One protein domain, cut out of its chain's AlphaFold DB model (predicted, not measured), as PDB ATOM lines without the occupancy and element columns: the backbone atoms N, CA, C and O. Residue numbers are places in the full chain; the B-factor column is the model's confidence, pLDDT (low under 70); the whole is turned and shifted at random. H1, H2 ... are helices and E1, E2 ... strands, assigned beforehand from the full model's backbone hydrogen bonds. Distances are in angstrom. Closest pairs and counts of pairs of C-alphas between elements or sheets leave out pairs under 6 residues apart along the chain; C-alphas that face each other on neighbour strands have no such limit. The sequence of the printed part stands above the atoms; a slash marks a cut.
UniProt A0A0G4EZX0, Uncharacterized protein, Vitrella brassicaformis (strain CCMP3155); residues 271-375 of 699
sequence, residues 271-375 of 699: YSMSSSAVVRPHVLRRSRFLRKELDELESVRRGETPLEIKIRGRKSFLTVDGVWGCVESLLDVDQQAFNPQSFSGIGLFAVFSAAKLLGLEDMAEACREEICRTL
ATOM      1  N   TYR A 271     114.585 104.137  56.260       47.28
ATOM      2  CA  TYR A 271     114.804 105.300  57.126       47.28
ATOM      3  C   TYR A 271     115.218 104.833  58.520       47.28
ATOM      4  O   TYR A 271     114.556 103.980  59.119       47.28
ATOM      5  N   SER A 272     116.305 105.395  59.042       53.66
ATOM      6  CA  SER A 272     116.817 105.099  60.378       53.66
ATOM      7  C   SER A 272     116.804 106.343  61.256       53.66
ATOM      8  O   SER A 272     117.327 107.379  60.849       53.66
ATOM      9  N   MET A 273     116.277 106.228  62.474       55.38
ATOM     10  CA  MET A 273     116.480 107.233  63.520       55.38
ATOM     11  C   MET A 273     117.580 106.747  64.460       55.38
ATOM     12  O   MET A 273     117.412 105.724  65.121       55.38
ATOM     13  N   SER A 274     118.700 107.468  64.498       63.25
ATOM     14  CA  SER A 274     119.837 107.193  65.378       63.25
ATOM     15  C   SER A 274     119.990 108.281  66.434       63.25
ATOM     16  O   SER A 274     119.965 109.466  66.106       63.25
ATOM     17  N   SER A 275     120.203 107.879  67.681       71.25
ATOM     18  CA  SER A 275     120.541 108.756  68.800       71.25
ATOM     19  C   SER A 275     121.716 108.150  69.564       71.25
ATOM     20  O   SER A 275     121.841 106.928  69.631       71.25
ATOM     21  N   SER A 276     122.596 108.987  70.110       75.69
ATOM     22  CA  SER A 276     123.812 108.541  70.791       75.69
ATOM     23  C   SER A 276     124.063 109.311  72.078       75.69
ATOM     24  O   SER A 276     123.971 110.538  72.075       75.69
ATOM     25  N   ALA A 277     124.466 108.605  73.129       71.19
ATOM     26  CA  ALA A 277     124.876 109.188  74.401       71.19
ATOM     27  C   ALA A 277     126.169 108.534  74.900       71.19
ATOM     28  O   ALA A 277     126.435 107.361  74.630       71.19
ATOM     29  N   VAL A 278     126.962 109.296  75.650       71.56
ATOM     30  CA  VAL A 278     128.161 108.791  76.323       71.56
ATOM     31  C   VAL A 278     127.764 108.303  77.715       71.56
ATOM     32  O   VAL A 278     127.171 109.053  78.486       71.56
ATOM     33  N   VAL A 279     128.067 107.045  78.028       73.31
ATOM     34  CA  VAL A 279     127.670 106.362  79.267       73.31
ATOM     35  C   VAL A 279     128.906 105.749  79.936       73.31
ATOM     36  O   VAL A 279     129.843 105.308  79.263       73.31
ATOM     37  N   ARG A 280     128.939 105.736  81.275       72.38
ATOM     38  CA  ARG A 280     130.030 105.119  82.053       72.38
ATOM     39  C   ARG A 280     129.897 103.578  82.069       72.38
ATOM     40  O   ARG A 280     128.774 103.091  82.231       72.38
ATOM     41  N   PRO A 281     130.994 102.799  81.952       69.75
ATOM     42  CA  PRO A 281     130.950 101.331  81.888       69.75
ATOM     43  C   PRO A 281     130.150 100.662  83.013       69.75
ATOM     44  O   PRO A 281     129.280  99.830  82.747       69.75
ATOM     45  N   HIS A 282     130.372 101.066  84.269       71.81
ATOM     46  CA  HIS A 282     129.680 100.491  85.427       71.81
ATOM     47  C   HIS A 282     128.149 100.634  85.391       71.81
ATOM     48  O   HIS A 282     127.450  99.766  85.915       71.81
ATOM     49  N   VAL A 283     127.612 101.669  84.734       71.50
ATOM     50  CA  VAL A 283     126.159 101.855  84.567       71.50
ATOM     51  C   VAL A 283     125.584 100.756  83.672       71.50
ATOM     52  O   VAL A 283     124.552 100.162  83.990       71.50
ATOM     53  N   LEU A 284     126.282 100.425  82.580       73.31
ATOM     54  CA  LEU A 284     125.852  99.387  81.639       73.31
ATOM     55  C   LEU A 284     125.987  97.975  82.229       73.31
ATOM     56  O   LEU A 284     125.175  97.111  81.900       73.31
ATOM     57  N   ARG A 285     126.924  97.745  83.166       76.44
ATOM     58  CA  ARG A 285     127.079  96.457  83.877       76.44
ATOM     59  C   ARG A 285     125.854  96.057  84.728       76.44
ATOM     60  O   ARG A 285     125.761  94.894  85.121       76.44
ATOM     61  N   ARG A 286     124.895  96.968  84.974       75.19
ATOM     62  CA  ARG A 286     123.571  96.661  85.570       75.19
ATOM     63  C   ARG A 286     122.666  95.853  84.625       75.19
ATOM     64  O   ARG A 286     121.837  95.077  85.089       75.19
ATOM     65  N   SER A 287     122.824  96.003  83.308       79.62
ATOM     66  CA  SER A 287     122.118  95.199  82.304       79.62
ATOM     67  C   SER A 287     122.802  93.842  82.149       79.62
ATOM     68  O   SER A 287     123.982  93.771  81.815       79.62
ATOM     69  N   ARG A 288     122.058  92.742  82.337       76.06
ATOM     70  CA  ARG A 288     122.602  91.378  82.169       76.06
ATOM     71  C   ARG A 288     123.099  91.124  80.744       76.06
ATOM     72  O   ARG A 288     124.099  90.436  80.564       76.06
ATOM     73  N   PHE A 289     122.417  91.706  79.757       76.62
ATOM     74  CA  PHE A 289     122.804  91.649  78.349       76.62
ATOM     75  C   PHE A 289     124.083  92.458  78.083       76.62
ATOM     76  O   PHE A 289     125.090  91.890  77.664       76.62
ATOM     77  N   LEU A 290     124.079  93.761  78.391       75.31
ATOM     78  CA  LEU A 290     125.218  94.636  78.095       75.31
ATOM     79  C   LEU A 290     126.458  94.291  78.919       75.31
ATOM     80  O   LEU A 290     127.560  94.490  78.428       75.31
ATOM     81  N   ARG A 291     126.306  93.741  80.130       76.62
ATOM     82  CA  ARG A 291     127.434  93.253  80.931       76.62
ATOM     83  C   ARG A 291     128.223  92.168  80.204       76.62
ATOM     84  O   ARG A 291     129.435  92.282  80.124       76.62
ATOM     85  N   LYS A 292     127.551  91.150  79.653       72.12
ATOM     86  CA  LYS A 292     128.222  90.055  78.931       72.12
ATOM     87  C   LYS A 292     128.976  90.582  77.707       72.12
ATOM     88  O   LYS A 292     130.145  90.260  77.529       72.12
ATOM     89  N   GLU A 293     128.321  91.420  76.905       70.00
ATOM     90  CA  GLU A 293     128.938  92.045  75.728       70.00
ATOM     91  C   GLU A 293     130.112  92.960  76.119       70.00
ATOM     92  O   GLU A 293     131.139  92.972  75.449       70.00
ATOM     93  N   LEU A 294     129.995  93.703  77.224       74.44
ATOM     94  CA  LEU A 294     131.055  94.574  77.725       74.44
ATOM     95  C   LEU A 294     132.254  93.779  78.252       74.44
ATOM     96  O   LEU A 294     133.377  94.105  77.885       74.44
ATOM     97  N   ASP A 295     132.027  92.728  79.042       74.31
ATOM     98  CA  ASP A 295     133.079  91.841  79.553       74.31
ATOM     99  C   ASP A 295     133.835  91.170  78.373       74.31
ATOM    100  O   ASP A 295     135.068  91.094  78.370       74.31
ATOM    101  N   GLU A 296     133.122  90.760  77.311       71.19
ATOM    102  CA  GLU A 296     133.719  90.241  76.067       71.19
ATOM    103  C   GLU A 296     134.530  91.318  75.318       71.19
ATOM    104  O   GLU A 296     135.690  91.084  74.965       71.19
ATOM    105  N   LEU A 297     133.984  92.522  75.128       67.12
ATOM    106  CA  LEU A 297     134.651  93.628  74.424       67.12
ATOM    107  C   LEU A 297     135.824  94.241  75.208       67.12
ATOM    108  O   LEU A 297     136.760  94.771  74.604       67.12
ATOM    109  N   GLU A 298     135.807  94.173  76.538       69.19
ATOM    110  CA  GLU A 298     136.941  94.524  77.398       69.19
ATOM    111  C   GLU A 298     138.049  93.466  77.297       69.19
ATOM    112  O   GLU A 298     139.214  93.836  77.161       69.19
ATOM    113  N   SER A 299     137.711  92.169  77.222       65.19
ATOM    114  CA  SER A 299     138.702  91.089  77.049       65.19
ATOM    115  C   SER A 299     139.494  91.160  75.731       65.19
ATOM    116  O   SER A 299     140.635  90.700  75.661       65.19
ATOM    117  N   VAL A 300     138.914  91.772  74.692       63.00
ATOM    118  CA  VAL A 300     139.538  91.968  73.371       63.00
ATOM    119  C   VAL A 300     140.400  93.244  73.318       63.00
ATOM    120  O   VAL A 300     141.212  93.407  72.403       63.00
ATOM    121  N   ARG A 301     140.265  94.170  74.280       61.88
ATOM    122  CA  ARG A 301     140.815  95.531  74.152       61.88
ATOM    123  C   ARG A 301     142.291  95.638  74.562       61.88
ATOM    124  O   ARG A 301     142.681  95.314  75.678       61.88
ATOM    125  N   ARG A 302     143.106  96.229  73.679       50.69
ATOM    126  CA  ARG A 302     144.437  96.792  73.987       50.69
ATOM    127  C   ARG A 302     144.480  98.288  73.646       50.69
ATOM    128  O   ARG A 302     145.161  98.684  72.710       50.69
ATOM    129  N   GLY A 303     143.763  99.092  74.433       55.12
ATOM    130  CA  GLY A 303     143.881 100.556  74.446       55.12
ATOM    131  C   GLY A 303     143.158 101.344  73.338       55.12
ATOM    132  O   GLY A 303     142.862 100.846  72.258       55.12
ATOM    133  N   GLU A 304     142.902 102.613  73.666       53.72
ATOM    134  CA  GLU A 304     142.745 103.776  72.768       53.72
ATOM    135  C   GLU A 304     141.505 103.941  71.862       53.72
ATOM    136  O   GLU A 304     141.308 105.051  71.370       53.72
ATOM    137  N   THR A 305     140.601 102.965  71.695       55.59
ATOM    138  CA  THR A 305     139.305 103.224  71.016       55.59
ATOM    139  C   THR A 305     138.116 103.377  71.981       55.59
ATOM    140  O   THR A 305     137.944 102.550  72.891       55.59
ATOM    141  N   PRO A 306     137.256 104.408  71.799       61.81
ATOM    142  CA  PRO A 306     135.984 104.500  72.509       61.81
ATOM    143  C   PRO A 306     135.063 103.377  72.026       61.81
ATOM    144  O   PRO A 306     134.929 103.136  70.827       61.81
ATOM    145  N   LEU A 307     134.435 102.668  72.963       64.44
ATOM    146  CA  LEU A 307     133.572 101.544  72.613       64.44
ATOM    147  C   LEU A 307     132.245 102.067  72.055       64.44
ATOM    148  O   LEU A 307     131.598 102.888  72.701       64.44
ATOM    149  N   GLU A 308     131.820 101.567  70.895       67.12
ATOM    150  CA  GLU A 308     130.520 101.894  70.313       67.12
ATOM    151  C   GLU A 308     129.577 100.685  70.402       67.12
ATOM    152  O   GLU A 308     129.873  99.613  69.878       67.12
ATOM    153  N   ILE A 309     128.425 100.844  71.057       67.44
ATOM    154  CA  ILE A 309     127.402  99.788  71.130       67.44
ATOM    155  C   ILE A 309     126.228 100.193  70.244       67.44
ATOM    156  O   ILE A 309     125.549 101.177  70.530       67.44
ATOM    157  N   LYS A 310     125.976  99.432  69.172       68.81
ATOM    158  CA  LYS A 310     124.919  99.706  68.186       68.81
ATOM    159  C   LYS A 310     123.680  98.837  68.417       68.81
ATOM    160  O   LYS A 310     123.594  97.703  67.949       68.81
ATOM    161  N   ILE A 311     122.671  99.387  69.090       69.88
ATOM    162  CA  ILE A 311     121.379  98.706  69.270       69.88
ATOM    163  C   ILE A 311     120.521  98.935  68.022       69.88
ATOM    164  O   ILE A 311     120.125 100.066  67.740       69.88
ATOM    165  N   ARG A 312     120.222  97.864  67.272       67.69
ATOM    166  CA  ARG A 312     119.387  97.907  66.058       67.69
ATOM    167  C   ARG A 312     118.100  97.103  66.222       67.69
ATOM    168  O   ARG A 312     118.132  95.897  66.443       67.69
ATOM    169  N   GLY A 313     116.961  97.772  66.055       61.97
ATOM    170  CA  GLY A 313     115.637  97.147  66.056       61.97
ATOM    171  C   GLY A 313     115.038  97.064  64.652       61.97
ATOM    172  O   GLY A 313     114.687  98.093  64.080       61.97
ATOM    173  N   ARG A 314     114.863  95.850  64.109       57.03
ATOM    174  CA  ARG A 314     114.004  95.587  62.934       57.03
ATOM    175  C   ARG A 314     112.636  95.082  63.402       57.03
ATOM    176  O   ARG A 314     112.575  94.299  64.348       57.03
ATOM    177  N   LYS A 315     111.545  95.560  62.779       54.59
ATOM    178  CA  LYS A 315     110.137  95.148  63.030       54.59
ATOM    179  C   LYS A 315     109.748  95.007  64.519       54.59
ATOM    180  O   LYS A 315     108.971  94.131  64.892       54.59
ATOM    181  N   SER A 316     110.309  95.841  65.388       62.19
ATOM    182  CA  SER A 316     110.182  95.719  66.843       62.19
ATOM    183  C   SER A 316     109.631  96.995  67.464       62.19
ATOM    184  O   SER A 316     109.929  98.093  66.997       62.19
ATOM    185  N   PHE A 317     108.898  96.842  68.571       69.81
ATOM    186  CA  PHE A 317     108.508  97.936  69.475       69.81
ATOM    187  C   PHE A 317     109.697  98.556  70.239       69.81
ATOM    188  O   PHE A 317     109.496  99.367  71.130       69.81
ATOM    189  N   LEU A 318     110.934  98.209  69.880       73.50
ATOM    190  CA  LEU A 318     112.162  98.747  70.452       73.50
ATOM    191  C   LEU A 318     112.412 100.172  69.925       73.50
ATOM    192  O   LEU A 318     113.218 100.354  69.019       73.50
ATOM    193  N   THR A 319     111.683 101.172  70.420       76.38
ATOM    194  CA  THR A 319     111.892 102.570  70.003       76.38
ATOM    195  C   THR A 319     113.145 103.160  70.650       76.38
ATOM    196  O   THR A 319     113.605 102.682  71.687       76.38
ATOM    197  N   VAL A 320     113.679 104.230  70.050       75.12
ATOM    198  CA  VAL A 320     114.785 105.012  70.630       75.12
ATOM    199  C   VAL A 320     114.409 105.500  72.035       75.12
ATOM    200  O   VAL A 320     115.160 105.268  72.976       75.12
ATOM    201  N   ASP A 321     113.203 106.052  72.191       77.12
ATOM    202  CA  ASP A 321     112.677 106.539  73.476       77.12
ATOM    203  C   ASP A 321     112.525 105.416  74.516       77.12
ATOM    204  O   ASP A 321     112.773 105.625  75.697       77.12
ATOM    205  N   GLY A 322     112.147 104.204  74.087       81.56
ATOM    206  CA  GLY A 322     112.021 103.045  74.972       81.56
ATOM    207  C   GLY A 322     113.369 102.567  75.511       81.56
ATOM    208  O   GLY A 322     113.473 102.208  76.680       81.56
ATOM    209  N   VAL A 323     114.416 102.604  74.677       81.62
ATOM    210  CA  VAL A 323     115.787 102.281  75.101       81.62
ATOM    211  C   VAL A 323     116.357 103.382  75.992       81.62
ATOM    212  O   VAL A 323     116.932 103.060  77.030       81.62
ATOM    213  N   TRP A 324     116.170 104.662  75.649       82.50
ATOM    214  CA  TRP A 324     116.637 105.753  76.507       82.50
ATOM    215  C   TRP A 324     115.899 105.799  77.844       82.50
ATOM    216  O   TRP A 324     116.576 105.914  78.855       82.50
ATOM    217  N   GLY A 325     114.589 105.544  77.900       82.00
ATOM    218  CA  GLY A 325     113.866 105.409  79.172       82.00
ATOM    219  C   GLY A 325     114.408 104.288  80.074       82.00
ATOM    220  O   GLY A 325     114.400 104.417  81.298       82.00
ATOM    221  N   CYS A 326     114.954 103.208  79.499       83.94
ATOM    222  CA  CYS A 326     115.705 102.212  80.270       83.94
ATOM    223  C   CYS A 326     117.064 102.740  80.751       83.94
ATOM    224  O   CYS A 326     117.420 102.536  81.907       83.94
ATOM    225  N   VAL A 327     117.834 103.401  79.884       81.00
ATOM    226  CA  VAL A 327     119.186 103.884  80.215       81.00
ATOM    227  C   VAL A 327     119.156 105.059  81.198       81.00
ATOM    228  O   VAL A 327     119.984 105.097  82.101       81.00
ATOM    229  N   GLU A 328     118.184 105.964  81.099       82.19
ATOM    230  CA  GLU A 328     117.926 107.029  82.078       82.19
ATOM    231  C   GLU A 328     117.661 106.435  83.470       82.19
ATOM    232  O   GLU A 328     118.273 106.856  84.446       82.19
ATOM    233  N   SER A 329     116.864 105.363  83.557       79.50
ATOM    234  CA  SER A 329     116.646 104.635  84.817       79.50
ATOM    235  C   SER A 329     117.882 103.875  85.327       79.50
ATOM    236  O   SER A 329     117.943 103.537  86.511       79.50
ATOM    237  N   LEU A 330     118.864 103.577  84.467       76.38
ATOM    238  CA  LEU A 330     120.163 103.039  84.893       76.38
ATOM    239  C   LEU A 330     121.116 104.141  85.375       76.38
ATOM    240  O   LEU A 330     121.936 103.868  86.256       76.38
ATOM    241  N   LEU A 331     121.005 105.338  84.793       74.62
ATOM    242  CA  LEU A 331     121.777 106.540  85.114       74.62
ATOM    243  C   LEU A 331     121.299 107.252  86.386       74.62
ATOM    244  O   LEU A 331     122.076 108.025  86.941       74.62
ATOM    245  N   ASP A 332     120.065 107.014  86.842       72.44
ATOM    246  CA  ASP A 332     119.549 107.599  88.082       72.44
ATOM    247  C   ASP A 332     120.396 107.178  89.298       72.44
ATOM    248  O   ASP A 332     120.397 106.019  89.731       72.44
ATOM    249  N   VAL A 333     121.138 108.155  89.823       60.22
ATOM    250  CA  VAL A 333     122.072 108.018  90.949       60.22
ATOM    251  C   VAL A 333     121.322 107.955  92.282       60.22
ATOM    252  O   VAL A 333     121.799 107.304  93.212       60.22
ATOM    253  N   ASP A 334     120.130 108.555  92.361       60.97
ATOM    254  CA  ASP A 334     119.317 108.620  93.583       60.97
ATOM    255  C   ASP A 334     118.564 107.304  93.865       60.97
ATOM    256  O   ASP A 334     117.913 107.169  94.902       60.97
ATOM    257  N   GLN A 335     118.660 106.322  92.956       63.69
ATOM    258  CA  GLN A 335     117.965 105.030  93.017       63.69
ATOM    259  C   GLN A 335     116.445 105.166  93.208       63.69
ATOM    260  O   GLN A 335     115.833 104.364  93.924       63.69
ATOM    261  N   GLN A 336     115.805 106.155  92.573       64.62
ATOM    262  CA  GLN A 336     114.351 106.237  92.637       64.62
ATOM    263  C   GLN A 336     113.758 105.009  91.940       64.62
ATOM    264  O   GLN A 336     114.214 104.576  90.879       64.62
ATOM    265  N   ALA A 337     112.748 104.400  92.565       70.00
ATOM    266  CA  ALA A 337     112.105 103.223  92.000       70.00
ATOM    267  C   ALA A 337     111.524 103.572  90.623       70.00
ATOM    268  O   ALA A 337     110.732 104.510  90.503       70.00
ATOM    269  N   PHE A 338     111.923 102.816  89.595       82.94
ATOM    270  CA  PHE A 338     111.465 103.022  88.225       82.94
ATOM    271  C   PHE A 338     109.935 103.090  88.185       82.94
ATOM    272  O   PHE A 338     109.250 102.122  88.517       82.94
ATOM    273  N   ASN A 339     109.399 104.242  87.780       84.94
ATOM    274  CA  ASN A 339     107.961 104.467  87.739       84.94
ATOM    275  C   ASN A 339     107.417 104.200  86.323       84.94
ATOM    276  O   ASN A 339     107.550 105.071  85.461       84.94
ATOM    277  N   PRO A 340     106.747 103.061  86.066       84.88
ATOM    278  CA  PRO A 340     106.189 102.759  84.749       84.88
ATOM    279  C   PRO A 340     105.047 103.710  84.348       84.88
ATOM    280  O   PRO A 340     104.775 103.856  83.160       84.88
ATOM    281  N   GLN A 341     104.398 104.391  85.304       86.00
ATOM    282  CA  GLN A 341     103.239 105.263  85.052       86.00
ATOM    283  C   GLN A 341     103.596 106.580  84.351       86.00
ATOM    284  O   GLN A 341     102.703 107.270  83.859       86.00
ATOM    285  N   SER A 342     104.882 106.941  84.281       84.94
ATOM    286  CA  SER A 342     105.346 108.072  83.466       84.94
ATOM    287  C   SER A 342     105.200 107.800  81.960       84.94
ATOM    288  O   SER A 342     105.067 108.738  81.171       84.94
ATOM    289  N   PHE A 343     105.154 106.526  81.555       83.06
ATOM    290  CA  PHE A 343     104.994 106.104  80.170       83.06
ATOM    291  C   PHE A 343     103.536 105.736  79.885       83.06
ATOM    292  O   PHE A 343     102.958 104.859  80.522       83.06
ATOM    293  N   SER A 344     102.938 106.362  78.870       77.44
ATOM    294  CA  SER A 344     101.550 106.093  78.475       77.44
ATOM    295  C   SER A 344     101.441 105.469  77.082       77.44
ATOM    296  O   SER A 344     102.257 105.704  76.183       77.44
ATOM    297  N   GLY A 345     100.412 104.639  76.895       78.50
ATOM    298  CA  GLY A 345     100.099 104.005  75.615       78.50
ATOM    299  C   GLY A 345     101.276 103.210  75.041       78.50
ATOM    300  O   GLY A 345     101.796 102.299  75.675       78.50
ATOM    301  N   ILE A 346     101.693 103.549  73.817       79.25
ATOM    302  CA  ILE A 346     102.749 102.830  73.080       79.25
ATOM    303  C   ILE A 346     104.125 102.961  73.759       79.25
ATOM    304  O   ILE A 346     104.933 102.043  73.640       79.25
ATOM    305  N   GLY A 347     104.386 104.052  74.493       83.62
ATOM    306  CA  GLY A 347     105.672 104.269  75.167       83.62
ATOM    307  C   GLY A 347     105.980 103.185  76.200       83.62
ATOM    308  O   GLY A 347     107.069 102.620  76.194       83.62
ATOM    309  N   LEU A 348     104.984 102.803  77.005       88.88
ATOM    310  CA  LEU A 348     105.114 101.752  78.017       88.88
ATOM    311  C   LEU A 348     105.487 100.393  77.399       88.88
ATOM    312  O   LEU A 348     106.368  99.692  77.889       88.88
ATOM    313  N   PHE A 349     104.865 100.050  76.268       89.75
ATOM    314  CA  PHE A 349     105.184  98.842  75.503       89.75
ATOM    315  C   PHE A 349     106.597  98.865  74.903       89.75
ATOM    316  O   PHE A 349     107.221  97.811  74.765       89.75
ATOM    317  N   ALA A 350     107.110 100.049  74.558       86.94
ATOM    318  CA  ALA A 350     108.468 100.209  74.057       86.94
ATOM    319  C   ALA A 350     109.519 100.072  75.166       86.94
ATOM    320  O   ALA A 350     110.504  99.361  74.970       86.94
ATOM    321  N   VAL A 351     109.278 100.662  76.344       89.62
ATOM    322  CA  VAL A 351     110.141 100.486  77.524       89.62
ATOM    323  C   VAL A 351     110.128  99.029  77.992       89.62
ATOM    324  O   VAL A 351     111.195  98.461  78.185       89.62
ATOM    325  N   PHE A 352     108.969  98.358  78.043       91.75
ATOM    326  CA  PHE A 352     108.902  96.910  78.307       91.75
ATOM    327  C   PHE A 352     109.749  96.099  77.309       91.75
ATOM    328  O   PHE A 352     110.540  95.236  77.696       91.75
ATOM    329  N   SER A 353     109.618  96.401  76.010       89.50
ATOM    330  CA  SER A 353     110.379  95.742  74.942       89.50
ATOM    331  C   SER A 353     111.892  95.981  75.052       89.50
ATOM    332  O   SER A 353     112.663  95.100  74.662       89.50
ATOM    333  N   ALA A 354     112.314  97.148  75.542       87.44
ATOM    334  CA  ALA A 354     113.712  97.489  75.784       87.44
ATOM    335  C   ALA A 354     114.244  96.839  77.072       87.44
ATOM    336  O   ALA A 354     115.299  96.215  77.032       87.44
ATOM    337  N   ALA A 355     113.492  96.882  78.174       89.69
ATOM    338  CA  ALA A 355     113.854  96.269  79.450       89.69
ATOM    339  C   ALA A 355     114.063  94.751  79.314       89.69
ATOM    340  O   ALA A 355     115.104  94.242  79.729       89.69
ATOM    341  N   LYS A 356     113.147  94.042  78.633       89.31
ATOM    342  CA  LYS A 356     113.311  92.612  78.313       89.31
ATOM    343  C   LYS A 356     114.530  92.339  77.422       89.31
ATOM    344  O   LYS A 356     115.223  91.352  77.644       89.31
ATOM    345  N   LEU A 357     114.831  93.201  76.443       84.81
ATOM    346  CA  LEU A 357     116.025  93.047  75.595       84.81
ATOM    347  C   LEU A 357     117.329  93.267  76.381       84.81
ATOM    348  O   LEU A 357     118.297  92.541  76.185       84.81
ATOM    349  N   LEU A 358     117.347  94.257  77.274       83.94
ATOM    350  CA  LEU A 358     118.492  94.594  78.120       83.94
ATOM    351  C   LEU A 358     118.628  93.658  79.342       83.94
ATOM    352  O   LEU A 358     119.602  93.764  80.090       83.94
ATOM    353  N   GLY A 359     117.686  92.735  79.559       84.31
ATOM    354  CA  GLY A 359     117.680  91.816  80.702       84.31
ATOM    355  C   GLY A 359     117.493  92.513  82.053       84.31
ATOM    356  O   GLY A 359     118.076  92.067  83.046       84.31
ATOM    357  N   LEU A 360     116.739  93.619  82.067       88.06
ATOM    358  CA  LEU A 360     116.384  94.431  83.234       88.06
ATOM    359  C   LEU A 360     115.035  93.951  83.792       88.06
ATOM    360  O   LEU A 360     113.993  94.533  83.487       88.06
ATOM    361  N   GLU A 361     115.041  92.853  84.554       88.25
ATOM    362  CA  GLU A 361     113.791  92.194  84.968       88.25
ATOM    363  C   GLU A 361     112.916  93.071  85.864       88.25
ATOM    364  O   GLU A 361     111.733  93.178  85.573       88.25
ATOM    365  N   ASP A 362     113.474  93.762  86.862       88.44
ATOM    366  CA  ASP A 362     112.698  94.608  87.787       88.44
ATOM    367  C   ASP A 362     111.902  95.694  87.032       88.44
ATOM    368  O   ASP A 362     110.728  95.950  87.300       88.44
ATOM    369  N   MET A 363     112.526  96.297  86.012       90.12
ATOM    370  CA  MET A 363     111.875  97.268  85.127       90.12
ATOM    371  C   MET A 363     110.831  96.611  84.220       90.12
ATOM    372  O   MET A 363     109.758  97.172  83.997       90.12
ATOM    373  N   ALA A 364     111.133  95.428  83.681       91.62
ATOM    374  CA  ALA A 364     110.207  94.689  82.834       91.62
ATOM    375  C   ALA A 364     108.975  94.204  83.618       91.62
ATOM    376  O   ALA A 364     107.869  94.229  83.081       91.62
ATOM    377  N   GLU A 365     109.145  93.820  84.882       92.94
ATOM    378  CA  GLU A 365     108.086  93.450  85.817       92.94
ATOM    379  C   GLU A 365     107.202  94.653  86.158       92.94
ATOM    380  O   GLU A 365     105.994  94.589  85.932       92.94
ATOM    381  N   ALA A 366     107.786  95.786  86.561       91.94
ATOM    382  CA  ALA A 366     107.035  97.019  86.804       91.94
ATOM    383  C   ALA A 366     106.251  97.478  85.554       91.94
ATOM    384  O   ALA A 366     105.064  97.811  85.630       91.94
ATOM    385  N   CYS A 367     106.870  97.436  84.367       93.50
ATOM    386  CA  CYS A 367     106.167  97.695  83.111       93.50
ATOM    387  C   CYS A 367     105.037  96.688  82.848       93.50
ATOM    388  O   CYS A 367     103.971  97.086  82.380       93.50
ATOM    389  N   ARG A 368     105.242  95.396  83.131       94.94
ATOM    390  CA  ARG A 368     104.229  94.346  82.957       94.94
ATOM    391  C   ARG A 368     103.025  94.575  83.860       94.94
ATOM    392  O   ARG A 368     101.905  94.480  83.368       94.94
ATOM    393  N   GLU A 369     103.225  94.905  85.133       93.25
ATOM    394  CA  GLU A 369     102.127  95.228  86.053       93.25
ATOM    395  C   GLU A 369     101.287  96.404  85.536       93.25
ATOM    396  O   GLU A 369     100.059  96.310  85.458       93.25
ATOM    397  N   GLU A 370     101.941  97.477  85.088       94.06
ATOM    398  CA  GLU A 370     101.265  98.661  84.554       94.06
ATOM    399  C   GLU A 370     100.543  98.378  83.221       94.06
ATOM    400  O   GLU A 370      99.418  98.841  83.012       94.06
ATOM    401  N   ILE A 371     101.114  97.538  82.346       94.19
ATOM    402  CA  ILE A 371     100.431  97.025  81.145       94.19
ATOM    403  C   ILE A 371      99.195  96.206  81.545       94.19
ATOM    404  O   ILE A 371      98.116  96.403  80.990       94.19
ATOM    405  N   CYS A 372      99.316  95.313  82.528       92.94
ATOM    406  CA  CYS A 372      98.229  94.470  83.033       92.94
ATOM    407  C   CYS A 372      97.114  95.266  83.743       92.94
ATOM    408  O   CYS A 372      95.971  94.787  83.807       92.94
ATOM    409  N   ARG A 373      97.440  96.463  84.257       91.44
ATOM    410  CA  ARG A 373      96.523  97.450  84.855       91.44
ATOM    411  C   ARG A 373      95.801  98.295  83.804       91.44
ATOM    412  O   ARG A 373      94.617  98.575  83.966       91.44
ATOM    413  N   THR A 374      96.496  98.684  82.735       91.69
ATOM    414  CA  THR A 374      95.994  99.584  81.674       91.69
ATOM    415  C   THR A 374      95.515  98.858  80.408       91.69
ATOM    416  O   THR A 374      95.164  99.497  79.411       91.69
ATOM    417  N   LEU A 375      95.480  97.522  80.437       92.00
ATOM    418  CA  LEU A 375      95.112  96.668  79.309       92.00
ATOM    419  C   LEU A 375      93.723  97.014  78.755       92.00
ATOM    420  O   LEU A 375      92.726  97.051  79.478       92.00
TER     421      LEU A 375
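AT A GLANCE: This is residues 271 to 375 of the 699 residues of an uncharacterized protein of Vitrella brassicaformis (strain CCMP3155) (UniProt A0A0G4EZX0). What shape do these coordinates draw? At one end H4 and H5 make a helical hairpin, with H3 packed steeply across H4; at the other end H2 and E2 make an open loop, H2 running out from the end of H4 and E2 coming back, with residues 299 to 305 sticking out. E1 passes near E2 without pairing with it, and the short H1 touches both H2 and H3. What is it made of, and how large is it? The printed part has 105 residues, with five named helices and two named strands in the order E1, H1, H2, E2, H3, H4, H5, and its class is mixed, helices and strands. It is compact, with a radius of gyration of the C-alphas of 14.6 A, and its outline is flat, spanning 49 by 36 by 19 A.

HOW THE PARTS SIT: What is near the first strand? E1, residues 271 to 279, and E2, residues 307 to 313, are near each other, with 10 pairs of C-alphas within 10 A but no pair within 8 A; each pairs with no named strand. The closest C-alphas of E1 and H3, residues 320 to 331, are those of Ser 275 and Val 320, 7.1 A apart. Which elements does H1 touch, and what is H2 near? H1, residues 281 to 284, only just touches H2, residues 288 to 299, with 3 pairs of C-alphas within 8 A, the closest those of Leu 284 and Leu 290 at 6.0 A. H1 also only just touches H3, with 3 such pairs, the closest those of Val 283 and Leu 330 at 6.1 A. H2 and E2 are near each other, their closest C-alphas 8.2 A apart. Which helix is the hub? It is H4, residues 346 to 358, which touches H2, H3 and H5, residues 361 to 374. H2 and H4 touch only at their ends, closest at the C-alphas of Phe 289 and Leu 358, 5.2 A, with a steep tilt of 45 degrees, the same way. H3 touches H4 with residues 321 to 326 alone, closest at the C-alphas of Gly 322 and Val 351, 4.1 A, with a steep tilt of 59 degrees, the same way. What of the last helix and the helical backbones? H4 and H5 touch as a hairpin, opposite ways at a shallow tilt of 24 degrees, the closest C-alphas being those of Phe 352 and Ala 364 at 5.2 A. Every O i to N i+4 pair is within hydrogen-bond range in H3, H4 and H5, and 7 of 8 are in H2; H1 is too short for such a pair.

IN THESE COORDINATES: Where do the first elements lie? E1 begins at C-alpha 271 (114.804, 105.300, 57.126) and runs 25.6 A to residue 279. H1 takes residues 281 to 284, and H2, residues 288 to 299, is 16.9 A long. Where do the others lie? E2, residues 307 to 313, is 19.6 A long, and H3, residues 320 to 331, is 16.2 A. H4 begins at C-alpha 346 (102.749, 102.830, 73.080) and runs 18.5 A to residue 358. H5 starts at residue 361 and ends 19.5 A away at C-alpha 374 (95.994, 99.584, 81.674).

THE WHOLE: How far does it reach? The two C-alphas farthest apart are those of Arg 302 and Leu 375, 49.6 A. Is it continuous, and which link is long? The printed part has no cut, and the link from H3 to H4, residues 332 to 345, is long. Where is confidence low? The mean pLDDT of the printed part is 76.2, and 30 residues are under 70: residues 271 to 274, residue 281, residues 297 to 317 and residues 333 to 336.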